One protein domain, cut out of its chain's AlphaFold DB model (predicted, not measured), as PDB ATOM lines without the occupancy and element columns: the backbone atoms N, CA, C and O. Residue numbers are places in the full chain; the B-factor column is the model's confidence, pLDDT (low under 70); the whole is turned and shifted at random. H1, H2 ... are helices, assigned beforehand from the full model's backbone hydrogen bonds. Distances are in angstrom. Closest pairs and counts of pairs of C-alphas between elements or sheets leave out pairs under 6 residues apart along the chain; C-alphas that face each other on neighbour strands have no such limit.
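This is residues 29 to 117 of the 190 residues of an uncharacterized protein of Amphimedon queenslandica (UniProt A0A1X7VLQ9). The longest helix, H3, has the short helices H1 and H2 packed on it, with H6 crossing it steeply on the side away from H2. A helical hairpin, H4 and H5, makes the other end of the elongated body; it joins the rest where H4 packs on the end of H1, and H5 comes close to H6. The printed part has 89 residues with six named helices, in order H1, H2, H3, H4, H5, H6, and no named strand; its class is all helix. It is compact, with a radius of gyration of the C-alphas of 12.6 A, and spans 39 by 25 by 22 A.

Begin at H3, residues 55 to 69, which with H1, residues 29 to 34, is the hub, touching three helices each. With residues 62 to 66 alone H3 touches H1, the closest C-alphas being those of Gly 32 and Met 62, 6.2 A apart; they run the same way at a shallow tilt of 32 degrees, only just short of steep. H2, residues 39 to 46, forms a hairpin with H3, at a shallow tilt of 33 degrees, only just short of steep; look at the closest C-alphas, Ile 45 and Lys 58, 6.3 A apart. H1 and H2, also a hairpin, only just touch, with 3 pairs of C-alphas within 8 A, the closest Met 29 and Leu 42 at 6.1 A. H6, residues 107 to 115, touches H3 at a steep tilt of 57 degrees, opposite ways, with the C-alphas of Thr 64 and Ala 107 closest at 5.3 A. Farther out, H4, residues 75 to 84, touches H1 at a steep tilt of 66 degrees, the C-alphas of Gln 34 and Ala 81 coming closest at 4.9 A. H5, residues 88 to 98, forms a hairpin with H4 at a shallow tilt of 7 degrees, and their closest C-alphas, Ser 79 and Ala 91, are 4.1 A apart. H5 and H6 are close but not clearly touching, the C-alphas of Leu 90 and Leu 114 being 7.9 A apart, while H3 and H4 are apart. In the six helices every O i to N i+4 pair is within hydrogen-bond range.

Find C-alpha 55 at (51.138, 25.676, -31.253); from there H3 runs 21.0 A to C-alpha 69 at (33.788, 28.499, -19.792). H5 measures 15.1 A, H4 14.2 A, H6 11.7 A, H2 10.3 A and H1 8.7 A. H6 ends at C-alpha 115, at (46.362, 35.451, -36.375).

The two C-alphas farthest apart, those of Ser 48 and Asp 96, are 38.8 A apart. The printed part has no cut and no long link. The mean pLDDT of the printed part is 75.3, and it is under 70 at residue 30 and at residues 48 to 56, 84 to 93 and 112 to 117.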
ATOM      1  N   MET A  29      49.069  29.930 -23.535       71.75
ATOM      2  CA  MET A  29      48.863  29.686 -22.122       71.75
ATOM      3  C   MET A  29      48.787  31.005 -21.351       71.75
ATOM      4  O   MET A  29      47.810  31.206 -20.635       71.75
ATOM      5  N   MET A  30      49.733  31.931 -21.528       69.50
ATOM      6  CA  MET A  30      49.661  33.258 -20.898       69.50
ATOM      7  C   MET A  30      48.423  34.044 -21.350       69.50
ATOM      8  O   MET A  30      47.718  34.615 -20.521       69.50
ATOM      9  N   PHE A  31      48.106  34.027 -22.644       74.44
ATOM     10  CA  PHE A  31      46.895  34.654 -23.165       74.44
ATOM     11  C   PHE A  31      45.631  33.998 -22.594       74.44
ATOM     12  O   PHE A  31      44.724  34.693 -22.144       74.44
ATOM     13  N   GLY A  32      45.603  32.665 -22.510       76.88
ATOM     14  CA  GLY A  32      44.524  31.923 -21.860       76.88
ATOM     15  C   GLY A  32      44.351  32.277 -20.381       76.88
ATOM     16  O   GLY A  32      43.220  32.416 -19.925       76.88
ATOM     17  N   ILE A  33      45.444  32.487 -19.637       78.62
ATOM     18  CA  ILE A  33      45.393  32.962 -18.243       78.62
ATOM     19  C   ILE A  33      44.733  34.343 -18.175       78.62
ATOM     20  O   ILE A  33      43.856  34.549 -17.339       78.62
ATOM     21  N   GLN A  34      45.118  35.269 -19.059       82.88
ATOM     22  CA  GLN A  34      44.539  36.619 -19.093       82.88
ATOM     23  C   GLN A  34      43.061  36.620 -19.501       82.88
ATOM     24  O   GLN A  34      42.285  37.434 -19.010       82.88
ATOM     25  N   LEU A  35      42.651  35.667 -20.337       81.50
ATOM     26  CA  LEU A  35      41.249  35.419 -20.675       81.50
ATOM     27  C   LEU A  35      40.455  34.724 -19.550       81.50
ATOM     28  O   LEU A  35      39.258  34.487 -19.699       81.50
ATOM     29  N   GLY A  36      41.096  34.382 -18.427       86.69
ATOM     30  CA  GLY A  36      40.448  33.736 -17.284       86.69
ATOM     31  C   GLY A  36      40.287  32.220 -17.421       86.69
ATOM     32  O   GLY A  36      39.547  31.607 -16.650       86.69
ATOM     33  N   VAL A  37      40.979  31.577 -18.367       86.38
ATOM     34  CA  VAL A  37      40.962  30.116 -18.504       86.38
ATOM     35  C   VAL A  37      41.725  29.483 -17.331       86.38
ATOM     36  O   VAL A  37      42.899  29.796 -17.117       86.38
ATOM     37  N   PRO A  38      41.121  28.543 -16.577       89.31
ATOM     38  CA  PRO A  38      41.795  27.917 -15.445       89.31
ATOM     39  C   PRO A  38      43.084  27.194 -15.850       89.31
ATOM     40  O   PRO A  38      43.099  26.396 -16.791       89.31
ATOM     41  N   MET A  39      44.146  27.372 -15.059       80.94
ATOM     42  CA  MET A  39      45.454  26.749 -15.304       80.94
ATOM     43  C   MET A  39      45.384  25.217 -15.420       80.94
ATOM     44  O   MET A  39      46.165  24.605 -16.142       80.94
ATOM     45  N   THR A  40      44.425  24.572 -14.750       85.81
ATOM     46  CA  THR A  40      44.189  23.123 -14.865       85.81
ATOM     47  C   THR A  40      43.748  22.711 -16.273       85.81
ATOM     48  O   THR A  40      44.175  21.667 -16.764       85.81
ATOM     49  N   LYS A  41      42.949  23.540 -16.956       86.75
ATOM     50  CA  LYS A  41      42.528  23.329 -18.349       86.75
ATOM     51  C   LYS A  41      43.676  23.612 -19.312       86.75
ATOM     52  O   LYS A  41      43.918  22.801 -20.202       86.75
ATOM     53  N   LEU A  42      44.443  24.675 -19.080       81.25
ATOM     54  CA  LEU A  42      45.621  24.990 -19.891       81.25
ATOM     55  C   LEU A  42      46.684  23.883 -19.805       81.25
ATOM     56  O   LEU A  42      47.143  23.380 -20.824       81.25
ATOM     57  N   ARG A  43      46.991  23.383 -18.604       82.94
ATOM     58  CA  ARG A  43      47.896  22.231 -18.431       82.94
ATOM     59  C   ARG A  43      47.377  20.954 -19.090       82.94
ATOM     60  O   ARG A  43      48.177  20.120 -19.501       82.94
ATOM     61  N   SER A  44      46.056  20.786 -19.207       84.44
ATOM     62  CA  SER A  44      45.492  19.640 -19.929       84.44
ATOM     63  C   SER A  44      45.744  19.721 -21.438       84.44
ATOM     64  O   SER A  44      46.037  18.690 -22.041       84.44
ATOM     65  N   ILE A  45      45.729  20.931 -22.015       80.62
ATOM     66  CA  ILE A  45      46.100  21.190 -23.417       80.62
ATOM     67  C   ILE A  45      47.604  20.969 -23.621       80.62
ATOM     68  O   ILE A  45      48.006  20.421 -24.640       80.62
ATOM     69  N   GLU A  46      48.432  21.325 -22.636       76.88
ATOM     70  CA  GLU A  46      49.880  21.097 -22.706       76.88
ATOM     71  C   GLU A  46      50.271  19.624 -22.497       76.88
ATOM     72  O   GLU A  46      51.363  19.215 -22.870       76.88
ATOM     73  N   SER A  47      49.396  18.792 -21.922       74.19
ATOM     74  CA  SER A  47      49.725  17.406 -21.566       74.19
ATOM     75  C   SER A  47      50.153  16.533 -22.759       74.19
ATOM     76  O   SER A  47      49.815  16.789 -23.914       74.19
ATOM     77  N   SER A  48      50.875  15.444 -22.475       51.97
ATOM     78  CA  SER A  48      51.478  14.535 -23.467       51.97
ATOM     79  C   SER A  48      50.512  13.936 -24.496       51.97
ATOM     80  O   SER A  48      50.941  13.578 -25.588       51.97
ATOM     81  N   ARG A  49      49.201  13.888 -24.213       57.69
ATOM     82  CA  ARG A  49      48.178  13.478 -25.199       57.69
ATOM     83  C   ARG A  49      48.050  14.447 -26.379       57.69
ATOM     84  O   ARG A  49      47.510  14.069 -27.413       57.69
ATOM     85  N   TYR A  50      48.534  15.674 -26.215       54.44
ATOM     86  CA  TYR A  50      48.480  16.758 -27.193       54.44
ATOM     87  C   TYR A  50      49.875  17.313 -27.522       54.44
ATOM     88  O   TYR A  50      49.981  18.303 -28.238       54.44
ATOM     89  N   HIS A  51      50.952  16.672 -27.050       55.31
ATOM     90  CA  HIS A  51      52.335  17.088 -27.326       55.31
ATOM     91  C   HIS A  51      52.700  17.056 -28.817       55.31
ATOM     92  O   HIS A  51      53.594  17.783 -29.233       55.31
ATOM     93  N   SER A  52      52.020  16.231 -29.618       55.97
ATOM     94  CA  SER A  52      52.218  16.163 -31.070       55.97
ATOM     95  C   SER A  52      51.472  17.250 -31.850       55.97
ATOM     96  O   SER A  52      51.620  17.319 -33.068       55.97
ATOM     97  N   ARG A  53      50.644  18.065 -31.183       62.91
ATOM     98  CA  ARG A  53      49.866  19.122 -31.832       62.91
ATOM     99  C   ARG A  53      50.673  20.407 -31.946       62.91
ATOM    100  O   ARG A  53      51.468  20.735 -31.065       62.91
ATOM    101  N   SER A  54      50.436  21.132 -33.033       66.75
ATOM    102  CA  SER A  54      51.090  22.412 -33.289       66.75
ATOM    103  C   SER A  54      50.690  23.461 -32.242       66.75
ATOM    104  O   SER A  54      49.660  23.340 -31.573       66.75
ATOM    105  N   THR A  55      51.491  24.519 -32.096       66.38
ATOM    106  CA  THR A  55      51.138  25.676 -31.253       66.38
ATOM    107  C   THR A  55      49.805  26.295 -31.674       66.38
ATOM    108  O   THR A  55      49.029  26.722 -30.824       66.38
ATOM    109  N   ASP A  56      49.503  26.259 -32.970       66.69
ATOM    110  CA  ASP A  56      48.229  26.707 -33.514       66.69
ATOM    111  C   ASP A  56      47.070  25.862 -32.995       66.69
ATOM    112  O   ASP A  56      46.112  26.414 -32.466       66.69
ATOM    113  N   ASP A  57      47.176  24.538 -33.042       71.19
ATOM    114  CA  ASP A  57      46.136  23.657 -32.505       71.19
ATOM    115  C   ASP A  57      45.925  23.878 -31.000       71.19
ATOM    116  O   ASP A  57      44.793  23.859 -30.507       71.19
ATOM    117  N   LYS A  58      47.013  24.088 -30.246       76.69
ATOM    118  CA  LYS A  58      46.947  24.400 -28.811       76.69
ATOM    119  C   LYS A  58      46.251  25.743 -28.569       76.69
ATOM    120  O   LYS A  58      45.432  25.850 -27.655       76.69
ATOM    121  N   PHE A  59      46.514  26.736 -29.415       75.94
ATOM    122  CA  PHE A  59      45.860  28.040 -29.369       75.94
ATOM    123  C   PHE A  59      44.360  27.938 -29.683       75.94
ATOM    124  O   PHE A  59      43.550  28.451 -28.911       75.94
ATOM    125  N   THR A  60      43.963  27.189 -30.719       80.00
ATOM    126  CA  THR A  60      42.547  26.924 -31.039       80.00
ATOM    127  C   THR A  60      41.834  26.232 -29.881       80.00
ATOM    128  O   THR A  60      40.727  26.614 -29.498       80.00
ATOM    129  N   LEU A  61      42.476  25.223 -29.280       83.25
ATOM    130  CA  LEU A  61      41.930  24.508 -28.127       83.25
ATOM    131  C   LEU A  61      41.753  25.426 -26.918       83.25
ATOM    132  O   LEU A  61      40.751  25.315 -26.214       83.25
ATOM    133  N   MET A  62      42.697  26.334 -26.673       87.50
ATOM    134  CA  MET A  62      42.575  27.314 -25.599       87.50
ATOM    135  C   MET A  62      41.409  28.273 -25.851       87.50
ATOM    136  O   MET A  62      40.591  28.447 -24.950       87.50
ATOM    137  N   LEU A  63      41.264  28.803 -27.070       83.12
ATOM    138  CA  LEU A  63      40.123  29.651 -27.437       83.12
ATOM    139  C   LEU A  63      38.799  28.899 -27.292       83.12
ATOM    140  O   LEU A  63      37.842  29.438 -26.749       83.12
ATOM    141  N   THR A  64      38.765  27.623 -27.675       86.38
ATOM    142  CA  THR A  64      37.587  26.766 -27.482       86.38
ATOM    143  C   THR A  64      37.247  26.644 -25.999       86.38
ATOM    144  O   THR A  64      36.098  26.810 -25.606       86.38
ATOM    145  N   LYS A  65      38.245  26.411 -25.138       87.56
ATOM    146  CA  LYS A  65      38.026  26.322 -23.688       87.56
ATOM    147  C   LYS A  65      37.574  27.646 -23.086       87.56
ATOM    148  O   LYS A  65      36.753  27.635 -22.175       87.56
ATOM    149  N   TRP A  66      38.082  28.766 -23.581       87.88
ATOM    150  CA  TRP A  66      37.623  30.085 -23.165       87.88
ATOM    151  C   TRP A  66      36.161  30.340 -23.561       87.88
ATOM    152  O   TRP A  66      35.374  30.757 -22.709       87.88
ATOM    153  N   LEU A  67      35.783  30.017 -24.803       86.50
ATOM    154  CA  LEU A  67      34.403  30.116 -25.295       86.50
ATOM    155  C   LEU A  67      33.447  29.184 -24.526       86.50
ATOM    156  O   LEU A  67      32.313  29.557 -24.268       86.50
ATOM    157  N   GLU A  68      33.894  27.998 -24.104       86.88
ATOM    158  CA  GLU A  68      33.074  27.065 -23.311       86.88
ATOM    159  C   GLU A  68      32.825  27.527 -21.862       86.88
ATOM    160  O   GLU A  68      31.803  27.177 -21.276       86.88
ATOM    161  N   ILE A  69      33.791  28.216 -21.242       83.81
ATOM    162  CA  ILE A  69      33.788  28.499 -19.792       83.81
ATOM    163  C   ILE A  69      33.272  29.905 -19.482       83.81
ATOM    164  O   ILE A  69      32.686  30.131 -18.422       83.81
ATOM    165  N   SER A  70      33.519  30.858 -20.372       80.44
ATOM    166  CA  SER A  70      33.127  32.246 -20.153       80.44
ATOM    167  C   SER A  70      31.618  32.414 -20.337       80.44
ATOM    168  O   SER A  70      30.994  31.735 -21.145       80.44
ATOM    169  N   THR A  71      31.015  33.306 -19.559       74.75
ATOM    170  CA  THR A  71      29.584  33.650 -19.678       74.75
ATOM    171  C   THR A  71      29.362  34.972 -20.405       74.75
ATOM    172  O   THR A  71      28.241  35.261 -20.809       74.75
ATOM    173  N   ASP A  72      30.437  35.736 -20.603       79.25
ATOM    174  CA  ASP A  72      30.450  37.030 -21.272       79.25
ATOM    175  C   ASP A  72      31.719  37.121 -22.132       79.25
ATOM    176  O   ASP A  72      32.788  37.487 -21.646       79.25
ATOM    177  N   GLN A  73      31.649  36.647 -23.383       85.00
ATOM    178  CA  GLN A  73      32.771  36.734 -24.321       85.00
ATOM    179  C   GLN A  73      32.666  38.018 -25.127       85.00
ATOM    180  O   GLN A  73      31.907  38.090 -26.091       85.00
ATOM    181  N   THR A  74      33.468  39.017 -24.772       89.94
ATOM    182  CA  THR A  74      33.512  40.297 -25.489       89.94
ATOM    183  C   THR A  74      34.860  40.526 -26.160       89.94
ATOM    184  O   THR A  74      35.908  40.041 -25.715       89.94
ATOM    185  N   TRP A  75      34.861  41.339 -27.217       85.81
ATOM    186  CA  TRP A  75      36.098  41.830 -27.836       85.81
ATOM    187  C   TRP A  75      36.924  42.698 -26.869       85.81
ATOM    188  O   TRP A  75      38.150  42.789 -26.992       85.81
ATOM    189  N   SER A  76      36.282  43.261 -25.840       87.25
ATOM    190  CA  SER A  76      36.950  43.955 -24.737       87.25
ATOM    191  C   SER A  76      37.808  43.007 -23.886       87.25
ATOM    192  O   SER A  76      38.958  43.333 -23.576       87.25
ATOM    193  N   ASN A  77      37.327  41.793 -23.580       87.81
ATOM    194  CA  ASN A  77      38.131  40.797 -22.855       87.81
ATOM    195  C   ASN A  77      39.371  40.395 -23.655       87.81
ATOM    196  O   ASN A  77      40.470  40.332 -23.108       87.81
ATOM    197  N   ILE A  78      39.193  40.181 -24.959       84.38
ATOM    198  CA  ILE A  78      40.278  39.851 -25.882       84.38
ATOM    199  C   ILE A  78      41.306  40.980 -25.927       84.38
ATOM    200  O   ILE A  78      42.482  40.743 -25.671       84.38
ATOM    201  N   SER A  79      40.886  42.215 -26.200       82.44
ATOM    202  CA  SER A  79      41.807  43.354 -26.292       82.44
ATOM    203  C   SER A  79      42.528  43.649 -24.972       82.44
ATOM    204  O   SER A  79      43.728  43.910 -24.983       82.44
ATOM    205  N   THR A  80      41.853  43.515 -23.831       84.50
ATOM    206  CA  THR A  80      42.475  43.663 -22.503       84.50
ATOM    207  C   THR A  80      43.509  42.568 -22.242       84.50
ATOM    208  O   THR A  80      44.627  42.856 -21.811       84.50
ATOM    209  N   ALA A  81      43.177  41.311 -22.547       80.62
ATOM    210  CA  ALA A  81      44.105  40.194 -22.400       80.62
ATOM    211  C   ALA A  81      45.333  40.347 -23.310       80.62
ATOM    212  O   ALA A  81      46.453  40.047 -22.900       80.62
ATOM    213  N   LEU A  82      45.143  40.884 -24.518       72.06
ATOM    214  CA  LEU A  82      46.224  41.212 -25.443       72.06
ATOM    215  C   LEU A  82      47.118  42.342 -24.928       72.06
ATOM    216  O   LEU A  82      48.338  42.229 -25.013       72.06
ATOM    217  N   GLU A  83      46.547  43.406 -24.359       72.88
ATOM    218  CA  GLU A  83      47.321  44.476 -23.711       72.88
ATOM    219  C   GLU A  83      48.155  43.945 -22.548       72.88
ATOM    220  O   GLU A  83      49.327  44.311 -22.423       72.88
ATOM    221  N   ALA A  84      47.580  43.054 -21.739       69.56
ATOM    222  CA  ALA A  84      48.248  42.450 -20.591       69.56
ATOM    223  C   ALA A  84      49.450  41.579 -20.991       69.56
ATOM    224  O   ALA A  84      50.454  41.562 -20.277       69.56
ATOM    225  N   ILE A  85      49.394  40.914 -22.150       61.00
ATOM    226  CA  ILE A  85      50.538  40.176 -22.716       61.00
ATOM    227  C   ILE A  85      51.443  41.045 -23.609       61.00
ATOM    228  O   ILE A  85      52.334  40.529 -24.276       61.00
ATOM    229  N   GLY A  86      51.232  42.365 -23.633       56.66
ATOM    230  CA  GLY A  86      52.083  43.321 -24.348       56.66
ATOM    231  C   GLY A  86      51.742  43.525 -25.827       56.66
ATOM    232  O   GLY A  86      52.407  44.313 -26.499       56.66
ATOM    233  N   ASN A  87      50.683  42.903 -26.349       62.16
ATOM    234  CA  ASN A  87      50.271  43.022 -27.745       62.16
ATOM    235  C   ASN A  87      49.300  44.194 -27.979       62.16
ATOM    236  O   ASN A  87      48.155  44.036 -28.411       62.16
ATOM    237  N   ARG A  88      49.775  45.406 -27.672       63.34
ATOM    238  CA  ARG A  88      48.970  46.641 -27.715       63.34
ATOM    239  C   ARG A  88      48.451  46.982 -29.109       63.34
ATOM    240  O   ARG A  88      47.334  47.461 -29.235       63.34
ATOM    241  N   ARG A  89      49.237  46.722 -30.161       61.81
ATOM    242  CA  ARG A  89      48.817  47.012 -31.541       61.81
ATOM    243  C   ARG A  89      47.605  46.173 -31.934       61.81
ATOM    244  O   ARG A  89      46.652  46.728 -32.479       61.81
ATOM    245  N   LEU A  90      47.631  44.869 -31.642       66.75
ATOM    246  CA  LEU A  90      46.464  44.028 -31.875       66.75
ATOM    247  C   LEU A  90      45.282  44.517 -31.050       66.75
ATOM    248  O   LEU A  90      44.183  44.660 -31.573       66.75
ATOM    249  N   ALA A  91      45.504  44.773 -29.764       69.31
ATOM    250  CA  ALA A  91      44.436  45.203 -28.883       69.31
ATOM    251  C   ALA A  91      43.732  46.467 -29.392       69.31
ATOM    252  O   ALA A  91      42.504  46.484 -29.441       69.31
ATOM    253  N   CYS A  92      44.487  47.477 -29.840       69.25
ATOM    254  CA  CYS A  92      43.933  48.666 -30.489       69.25
ATOM    255  C   CYS A  92      43.155  48.302 -31.756       69.25
ATOM    256  O   CYS A  92      42.009  48.700 -31.888       69.25
ATOM    257  N   SER A  93      43.719  47.473 -32.640       69.06
ATOM    258  CA  SER A  93      43.028  47.065 -33.869       69.06
ATOM    259  C   SER A  93      41.720  46.309 -33.601       69.06
ATOM    260  O   SER A  93      40.762  46.473 -34.353       69.06
ATOM    261  N   ILE A  94      41.668  45.477 -32.555       73.00
ATOM    262  CA  ILE A  94      40.452  44.769 -32.139       73.00
ATOM    263  C   ILE A  94      39.438  45.755 -31.555       73.00
ATOM    264  O   ILE A  94      38.268  45.696 -31.930       73.00
ATOM    265  N   LYS A  95      39.880  46.684 -30.696       80.56
ATOM    266  CA  LYS A  95      39.029  47.748 -30.141       80.56
ATOM    267  C   LYS A  95      38.426  48.612 -31.250       80.56
ATOM    268  O   LYS A  95      37.221  48.825 -31.250       80.56
ATOM    269  N   ASP A  96      39.230  49.030 -32.222       75.31
ATOM    270  CA  ASP A  96      38.794  49.888 -33.327       75.31
ATOM    271  C   ASP A  96      37.813  49.173 -34.266       75.31
ATOM    272  O   ASP A  96      36.848  49.773 -34.738       75.31
ATOM    273  N   LYS A  97      38.043  47.882 -34.545       78.00
ATOM    274  CA  LYS A  97      37.241  47.114 -35.509       78.00
ATOM    275  C   LYS A  97      35.948  46.559 -34.915       78.00
ATOM    276  O   LYS A  97      34.941  46.501 -35.619       78.00
ATOM    277  N   TYR A  98      35.975  46.124 -33.658       80.12
ATOM    278  CA  TYR A  98      34.877  45.367 -33.048       80.12
ATOM    279  C   TYR A  98      34.259  46.036 -31.810       80.12
ATOM    280  O   TYR A  98      33.166  45.647 -31.392       80.12
ATOM    281  N   GLY A  99      34.910  47.055 -31.236       80.62
ATOM    282  CA  GLY A  99      34.399  47.804 -30.087       80.62
ATOM    283  C   GLY A  99      34.134  46.926 -28.859       80.62
ATOM    284  O   GLY A  99      34.899  46.015 -28.543       80.62
ATOM    285  N   GLU A 100      33.029  47.200 -28.165       79.38
ATOM    286  CA  GLU A 100      32.578  46.457 -26.975       79.38
ATOM    287  C   GLU A 100      31.618  45.300 -27.313       79.38
ATOM    288  O   GLU A 100      30.899  44.808 -26.448       79.38
ATOM    289  N   GLY A 101      31.571  44.865 -28.575       82.38
ATOM    290  CA  GLY A 101      30.663  43.803 -29.002       82.38
ATOM    291  C   GLY A 101      30.981  42.432 -28.392       82.38
ATOM    292  O   GLY A 101      32.105  42.150 -27.961       82.38
ATOM    293  N   ASN A 102      29.990  41.543 -28.448       85.94
ATOM    294  CA  ASN A 102      30.175  40.132 -28.118       85.94
ATOM    295  C   ASN A 102      30.941  39.410 -29.235       85.94
ATOM    296  O   ASN A 102      30.800  39.715 -30.422       85.94
ATOM    297  N   VAL A 103      31.725  38.409 -28.853       82.94
ATOM    298  CA  VAL A 103      32.392  37.492 -29.775       82.94
ATOM    299  C   VAL A 103      31.376  36.440 -30.211       82.94
ATOM    300  O   VAL A 103      30.991  35.577 -29.431       82.94
ATOM    301  N   THR A 104      30.921  36.520 -31.460       83.12
ATOM    302  CA  THR A 104      29.922  35.595 -32.035       83.12
ATOM    303  C   THR A 104      30.520  34.590 -33.020       83.12
ATOM    304  O   THR A 104      29.782  33.888 -33.705       83.12
ATOM    305  N   VAL A 105      31.845  34.568 -33.140       80.88
ATOM    306  CA  VAL A 105      32.597  33.693 -34.047       80.88
ATOM    307  C   VAL A 105      33.096  32.457 -33.303       80.88
ATOM    308  O   VAL A 105      33.277  32.494 -32.083       80.88
ATOM    309  N   ASP A 106      33.319  31.361 -34.025       82.50
ATOM    310  CA  ASP A 106      33.865  30.145 -33.424       82.50
ATOM    311  C   ASP A 106      35.375  30.258 -33.139       82.50
ATOM    312  O   ASP A 106      36.025  31.244 -33.480       82.50
ATOM    313  N   ALA A 107      35.954  29.252 -32.477       76.50
ATOM    314  CA  ALA A 107      37.365  29.280 -32.086       76.50
ATOM    315  C   ALA A 107      38.340  29.318 -33.277       76.50
ATOM    316  O   ALA A 107      39.447  29.836 -33.129       76.50
ATOM    317  N   THR A 108      37.955  28.766 -34.430       70.81
ATOM    318  CA  THR A 108      38.787  28.709 -35.640       70.81
ATOM    319  C   THR A 108      38.770  30.057 -36.352       70.81
ATOM    320  O   THR A 108      39.822  30.600 -36.696       70.81
ATOM    321  N   ASP A 109      37.587  30.646 -36.496       73.19
ATOM    322  CA  ASP A 109      37.408  31.986 -37.049       73.19
ATOM    323  C   ASP A 109      38.047  33.038 -36.138       73.19
ATOM    324  O   ASP A 109      38.749  33.937 -36.602       73.19
ATOM    325  N   LEU A 110      37.891  32.887 -34.821       71.12
ATOM    326  CA  LEU A 110      38.529  33.751 -33.838       71.12
ATOM    327  C   LEU A 110      40.049  33.641 -33.893       71.12
ATOM    328  O   LEU A 110      40.745  34.654 -33.867       71.12
ATOM    329  N   GLN A 111      40.578  32.422 -33.996       70.12
ATOM    330  CA  GLN A 111      42.003  32.216 -34.200       70.12
ATOM    331  C   GLN A 111      42.474  32.900 -35.482       70.12
ATOM    332  O   GLN A 111      43.538  33.505 -35.462       70.12
ATOM    333  N   THR A 112      41.706  32.832 -36.568       65.06
ATOM    334  CA  THR A 112      42.042  33.490 -37.836       65.06
ATOM    335  C   THR A 112      42.071  35.008 -37.673       65.06
ATOM    336  O   THR A 112      43.071  35.625 -38.018       65.06
ATOM    337  N   ILE A 113      41.066  35.604 -37.026       65.25
ATOM    338  CA  ILE A 113      41.019  37.046 -36.717       65.25
ATOM    339  C   ILE A 113      42.198  37.472 -35.833       65.25
ATOM    340  O   ILE A 113      42.776  38.536 -36.031       65.25
ATOM    341  N   LEU A 114      42.575  36.655 -34.848       64.12
ATOM    342  CA  LEU A 114      43.704  36.952 -33.966       64.12
ATOM    343  C   LEU A 114      45.054  36.699 -34.655       64.12
ATOM    344  O   LEU A 114      46.000  37.429 -34.390       64.12
ATOM    345  N   LYS A 115      45.158  35.728 -35.568       61.81
ATOM    346  CA  LYS A 115      46.362  35.451 -36.375       61.81
ATOM    347  C   LYS A 115      46.587  36.473 -37.479       61.81
ATOM    348  O   LYS A 115      47.728  36.846 -37.721       61.81
ATOM    349  N   GLU A 116      45.520  36.975 -38.097       47.28
ATOM    350  CA  GLU A 116      45.588  38.111 -39.022       47.28
ATOM    351  C   GLU A 116      46.208  39.342 -38.345       47.28
ATOM    352  O   GLU A 116      46.657  40.269 -39.020       47.28
ATOM    353  N   VAL A 117      46.238  39.364 -37.005       45.72
ATOM    354  CA  VAL A 117      46.548  40.574 -36.261       45.72
ATOM    355  C   VAL A 117      47.587  40.367 -35.103       45.72
ATOM    356  O   VAL A 117      47.970  41.338 -34.454       45.72
TER     357      VAL A 117